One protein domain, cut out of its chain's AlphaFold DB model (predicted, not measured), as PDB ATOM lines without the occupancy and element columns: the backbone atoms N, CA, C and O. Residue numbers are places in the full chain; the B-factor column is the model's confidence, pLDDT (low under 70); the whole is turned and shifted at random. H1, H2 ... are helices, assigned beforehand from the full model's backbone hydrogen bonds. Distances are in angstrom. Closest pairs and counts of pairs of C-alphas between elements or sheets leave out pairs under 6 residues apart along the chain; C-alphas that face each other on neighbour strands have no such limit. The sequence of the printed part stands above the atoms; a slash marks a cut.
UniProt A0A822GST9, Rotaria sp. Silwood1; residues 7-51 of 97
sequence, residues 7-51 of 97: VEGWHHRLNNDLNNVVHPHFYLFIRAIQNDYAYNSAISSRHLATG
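AT A GLANCE: This is residues 7 to 51 of the 97 residues of a protein of Rotaria sp. Silwood1 (UniProt A0A822GST9). A short helix, H1, leads through a loop that folds back into one long helix, H2, and the last end of H1 packs slantwise on the first half of H2. Residues 37 to 51, of which 37 to 50 belong to H2, stand free and stick out as a straight arm that makes much of the length. The printed part has 45 residues with two named helices, H1 then H2, and no named strand: all helix. It is loose, with a radius of gyration of the C-alphas of 12.6 A, and elongated, spanning 39 by 21 by 13 A.

HOW THE PARTS SIT: H1, residues 7 to 17, and H2, residues 26 to 50, touch, and H2 touches H1 with residues 32 to 36 alone. Their closest C-alphas, those of Asp 17 and Ala 32, are 6.2 A apart. They run opposite ways at a steep tilt of 57 degrees. In H1 and H2 every O i to N i+4 pair is within hydrogen-bond range.

IN THESE COORDINATES: H1 begins at C-alpha 7 (128.218, 14.860, 299.815). H2 is 36.3 A long and ends at C-alpha 50 (115.483, -6.055, 307.300).

THE WHOLE: The C-alphas farthest apart, of His 23 and Thr 50, are 39.3 A apart. The link between H1 and H2 is short, the printed part has no cut, and no printed residue is under 70 in pLDDT.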
ATOM      1  N   VAL A   7     128.594  13.447 299.996       80.69
ATOM      2  CA  VAL A   7     128.218  14.860 299.815       80.69
ATOM      3  C   VAL A   7     128.057  15.213 298.335       80.69
ATOM      4  O   VAL A   7     127.044  15.783 297.945       80.69
ATOM      5  N   GLU A   8     128.994  14.795 297.482       80.69
ATOM      6  CA  GLU A   8     128.928  15.036 296.033       80.69
ATOM      7  C   GLU A   8     127.729  14.315 295.397       80.69
ATOM      8  O   GLU A   8     127.034  14.842 294.529       80.69
ATOM      9  N   GLY A   9     127.453  13.092 295.858       81.44
ATOM     10  CA  GLY A   9     126.270  12.341 295.444       81.44
ATOM     11  C   GLY A   9     124.964  13.017 295.865       81.44
ATOM     12  O   GLY A   9     123.998  13.005 295.099       81.44
ATOM     13  N   TRP A  10     124.937  13.614 297.056       86.19
ATOM     14  CA  TRP A  10     123.800  14.384 297.548       86.19
ATOM     15  C   TRP A  10     123.589  15.664 296.731       86.19
ATOM     16  O   TRP A  10     122.494  15.842 296.202       86.19
ATOM     17  N   HIS A  11     124.637  16.465 296.497       88.25
ATOM     18  CA  HIS A  11     124.564  17.656 295.639       88.25
ATOM     19  C   HIS A  11     124.034  17.333 294.239       88.25
ATOM     20  O   HIS A  11     123.137  18.006 293.741       88.25
ATOM     21  N   HIS A  12     124.535  16.266 293.610       87.38
ATOM     22  CA  HIS A  12     124.052  15.853 292.294       87.38
ATOM     23  C   HIS A  12     122.569  15.467 292.281       87.38
ATOM     24  O   HIS A  12     121.877  15.774 291.314       87.38
ATOM     25  N   ARG A  13     122.075  14.772 293.315       86.88
ATOM     26  CA  ARG A  13     120.645  14.437 293.408       86.88
ATOM     27  C   ARG A  13     119.801  15.688 293.596       86.88
ATOM     28  O   ARG A  13     118.871  15.879 292.825       86.88
ATOM     29  N   LEU A  14     120.181  16.547 294.537       90.38
ATOM     30  CA  LEU A  14     119.473  17.792 294.812       90.38
ATOM     31  C   LEU A  14     119.402  18.685 293.563       90.38
ATOM     32  O   LEU A  14     118.333  19.176 293.216       90.38
ATOM     33  N   ASN A  15     120.513  18.834 292.838       91.69
ATOM     34  CA  ASN A  15     120.537  19.596 291.590       91.69
ATOM     35  C   ASN A  15     119.628  18.983 290.521       91.69
ATOM     36  O   ASN A  15     118.934  19.720 289.828       91.69
ATOM     37  N   ASN A  16     119.586  17.654 290.400       90.31
ATOM     38  CA  ASN A  16     118.679  16.997 289.461       90.31
ATOM     39  C   ASN A  16     117.205  17.204 289.838       90.31
ATOM     40  O   ASN A  16     116.409  17.510 288.955       90.31
ATOM     41  N   ASP A  17     116.851  17.101 291.121       90.50
ATOM     42  CA  ASP A  17     115.483  17.350 291.605       90.50
ATOM     43  C   ASP A  17     115.042  18.803 291.358       90.50
ATOM     44  O   ASP A  17     113.861  19.085 291.150       90.50
ATOM     45  N   LEU A  18     116.006  19.726 291.328       93.81
ATOM     46  CA  LEU A  18     115.816  21.141 291.018       93.81
ATOM     47  C   LEU A  18     116.023  21.474 289.530       93.81
ATOM     48  O   LEU A  18     116.110  22.649 289.174       93.81
ATOM     49  N   ASN A  19     116.100  20.469 288.649       91.31
ATOM     50  CA  ASN A  19     116.323  20.624 287.205       91.31
ATOM     51  C   ASN A  19     117.565  21.463 286.837       91.31
ATOM     52  O   ASN A  19     117.582  22.143 285.815       91.31
ATOM     53  N   ASN A  20     118.613  21.420 287.663       90.81
ATOM     54  CA  ASN A  20     119.848  22.200 287.530       90.81
ATOM     55  C   ASN A  20     119.625  23.723 287.460       90.81
ATOM     56  O   ASN A  20     120.460  24.455 286.926       90.81
ATOM     57  N   VAL A  21     118.508  24.213 288.001       92.81
ATOM     58  CA  VAL A  21     118.231  25.647 288.089       92.81
ATOM     59  C   VAL A  21     119.098  26.255 289.192       92.81
ATOM     60  O   VAL A  21     119.086  25.787 290.326       92.81
ATOM     61  N   VAL A  22     119.825  27.326 288.866       88.69
ATOM     62  CA  VAL A  22     120.735  28.013 289.805       88.69
ATOM     63  C   VAL A  22     119.971  28.679 290.955       88.69
ATOM     64  O   VAL A  22     120.410  28.651 292.101       88.69
ATOM     65  N   HIS A  23     118.802  29.249 290.654       89.44
ATOM     66  CA  HIS A  23     117.940  29.935 291.617       89.44
ATOM     67  C   HIS A  23     116.520  29.358 291.572       89.44
ATOM     68  O   HIS A  23     115.626  29.949 290.962       89.44
ATOM     69  N   PRO A  24     116.294  28.171 292.159       90.62
ATOM     70  CA  PRO A  24     114.958  27.600 292.228       90.62
ATOM     71  C   PRO A  24     114.060  28.478 293.106       90.62
ATOM     72  O   PRO A  24     114.511  29.077 294.085       90.62
ATOM     73  N   HIS A  25     112.760  28.507 292.809       94.56
ATOM     74  CA  HIS A  25     111.792  29.084 293.741       94.56
ATOM     75  C   HIS A  25     111.925  28.416 295.113       94.56
ATOM     76  O   HIS A  25     112.020  27.191 295.202       94.56
ATOM     77  N   PHE A  26     111.862  29.214 296.182       94.06
ATOM     78  CA  PHE A  26     112.039  28.738 297.558       94.06
ATOM     79  C   PHE A  26     111.160  27.521 297.890       94.06
ATOM     80  O   PHE A  26     111.619  26.555 298.489       94.06
ATOM     81  N   TYR A  27     109.915  27.513 297.412       95.31
ATOM     82  CA  TYR A  27     109.016  26.368 297.555       95.31
ATOM     83  C   TYR A  27     109.560  25.069 296.932       95.31
ATOM     84  O   TYR A  27     109.474  24.006 297.548       95.31
ATOM     85  N   LEU A  28     110.135  25.140 295.727       93.69
ATOM     86  CA  LEU A  28     110.730  23.981 295.055       93.69
ATOM     87  C   LEU A  28     111.957  23.480 295.815       93.69
ATOM     88  O   LEU A  28     112.135  22.273 295.952       93.69
ATOM     89  N   PHE A  29     112.750  24.402 296.360       93.56
ATOM     90  CA  PHE A  29     113.884  24.070 297.214       93.56
ATOM     91  C   PHE A  29     113.451  23.304 298.474       93.56
ATOM     92  O   PHE A  29     113.963  22.217 298.735       93.56
ATOM     93  N   ILE A  30     112.450  23.804 299.206       95.38
ATOM     94  CA  ILE A  30     111.913  23.115 300.392       95.38
ATOM     95  C   ILE A  30     111.340  21.743 300.029       95.38
ATOM     96  O   ILE A  30     111.617  20.759 300.717       95.38
ATOM     97  N   ARG A  31     110.589  21.646 298.927       94.88
ATOM     98  CA  ARG A  31     110.047  20.371 298.451       94.88
ATOM     99  C   ARG A  31     111.160  19.365 298.133       94.88
ATOM    100  O   ARG A  31     111.036  18.198 298.493       94.88
ATOM    101  N   ALA A  32     112.245  19.798 297.491       93.62
ATOM    102  CA  ALA A  32     113.382  18.931 297.192       93.62
ATOM    103  C   ALA A  32     114.043  18.395 298.476       93.62
ATOM    104  O   ALA A  32     114.320  17.200 298.572       93.62
ATOM    105  N   ILE A  33     114.193  19.236 299.506       93.75
ATOM    106  CA  ILE A  33     114.697  18.811 300.823       93.75
ATOM    107  C   ILE A  33     113.764  17.784 301.477       93.75
ATOM    108  O   ILE A  33     114.227  16.766 301.991       93.75
ATOM    109  N   GLN A  34     112.450  18.020 301.452       94.94
ATOM    110  CA  GLN A  34     111.466  17.087 302.012       94.94
ATOM    111  C   GLN A  34     111.501  15.725 301.307       94.94
ATOM    112  O   GLN A  34     111.440  14.689 301.971       94.94
ATOM    113  N   ASN A  35     111.643  15.720 299.980       92.19
ATOM    114  CA  ASN A  35     111.771  14.497 299.191       92.19
ATOM    115  C   ASN A  35     113.049  13.722 299.541       92.19
ATOM    116  O   ASN A  35     112.990  12.504 299.724       92.19
ATOM    117  N   ASP A  36     114.187  14.411 299.672       91.19
ATOM    118  CA  ASP A  36     115.453  13.782 300.068       91.19
ATOM    119  C   ASP A  36     115.367  13.189 301.483       91.19
ATOM    120  O   ASP A  36     115.768  12.042 301.698       91.19
ATOM    121  N   TYR A  37     114.756  13.908 302.432       91.44
ATOM    122  CA  TYR A  37     114.495  13.381 303.772       91.44
ATOM    123  C   TYR A  37     113.618  12.126 303.719       91.44
ATOM    124  O   TYR A  37     114.013  11.087 304.240       91.44
ATOM    125  N   ALA A  38     112.472  12.180 303.033       91.56
ATOM    126  CA  ALA A  38     111.562  11.042 302.916       91.56
ATOM    127  C   ALA A  38     112.250   9.809 302.304       91.56
ATOM    128  O   ALA A  38     112.085   8.692 302.802       91.56
ATOM    129  N   TYR A  39     113.071  10.008 301.266       88.12
ATOM    130  CA  TYR A  39     113.874   8.946 300.668       88.12
ATOM    131  C   TYR A  39     114.853   8.336 301.680       88.12
ATOM    132  O   TYR A  39     114.855   7.120 301.882       88.12
ATOM    133  N   ASN A  40     115.665   9.163 302.342       88.19
ATOM    134  CA  ASN A  40     116.680   8.693 303.284       88.19
ATOM    135  C   ASN A  40     116.052   8.022 304.515       88.19
ATOM    136  O   ASN A  40     116.523   6.968 304.938       88.19
ATOM    137  N   SER A  41     114.949   8.561 305.039       89.75
ATOM    138  CA  SER A  41     114.183   7.943 306.123       89.75
ATOM    139  C   SER A  41     113.648   6.574 305.717       89.75
ATOM    140  O   SER A  41     113.846   5.615 306.456       89.75
ATOM    141  N   ALA A  42     113.054   6.434 304.528       87.69
ATOM    142  CA  ALA A  42     112.559   5.145 304.046       87.69
ATOM    143  C   ALA A  42     113.684   4.107 303.893       87.69
ATOM    144  O   ALA A  42     113.508   2.936 304.246       87.69
ATOM    145  N   ILE A  43     114.857   4.525 303.403       86.31
ATOM    146  CA  ILE A  43     116.039   3.659 303.329       86.31
ATOM    147  C   ILE A  43     116.492   3.222 304.728       86.31
ATOM    148  O   ILE A  43     116.708   2.026 304.939       86.31
ATOM    149  N   SER A  44     116.596   4.150 305.679       85.88
ATOM    150  CA  SER A  44     116.965   3.853 307.067       85.88
ATOM    151  C   SER A  44     115.961   2.917 307.737       85.88
ATOM    152  O   SER A  44     116.359   1.904 308.308       85.88
ATOM    153  N   SER A  45     114.659   3.176 307.604       87.75
ATOM    154  CA  SER A  45     113.598   2.315 308.141       87.75
ATOM    155  C   SER A  45     113.650   0.909 307.550       87.75
ATOM    156  O   SER A  45     113.568  -0.075 308.284       87.75
ATOM    157  N   ARG A  46     113.854   0.781 306.231       86.38
ATOM    158  CA  ARG A  46     114.040  -0.522 305.581       86.38
ATOM    159  C   ARG A  46     115.264  -1.251 306.126       86.38
ATOM    160  O   ARG A  46     115.204  -2.463 306.339       86.38
ATOM    161  N   HIS A  47     116.366  -0.533 306.316       86.44
ATOM    162  CA  HIS A  47     117.588  -1.112 306.854       86.44
ATOM    163  C   HIS A  47     117.380  -1.629 308.278       86.44
ATOM    164  O   HIS A  47     117.731  -2.772 308.545       86.44
ATOM    165  N   LEU A  48     116.722  -0.853 309.145       88.12
ATOM    166  CA  LEU A  48     116.373  -1.272 310.505       88.12
ATOM    167  C   LEU A  48     115.456  -2.504 310.517       88.12
ATOM    168  O   LEU A  48     115.686  -3.429 311.288       88.12
ATOM    169  N   ALA A  49     114.455  -2.553 309.636       89.56
ATOM    170  CA  ALA A  49     113.494  -3.656 309.588       89.56
ATOM    171  C   ALA A  49     114.073  -4.965 309.018       89.56
ATOM    172  O   ALA A  49     113.650  -6.050 309.402       89.56
ATOM    173  N   THR A  50     115.004  -4.881 308.062       87.75
ATOM    174  CA  THR A  50     115.483  -6.055 307.300       87.75
ATOM    175  C   THR A  50     116.952  -6.398 307.531       87.75
ATOM    176  O   THR A  50     117.424  -7.413 307.020       87.75
ATOM    177  N   GLY A  51     117.707  -5.530 308.207       85.31
ATOM    178  CA  GLY A  51     119.168  -5.588 308.312       85.31
ATOM    179  C   GLY A  51     119.908  -5.356 306.987       85.31
ATOM    180  O   GLY A  51     121.135  -5.397 306.946       85.31
TER     181      GLY A  51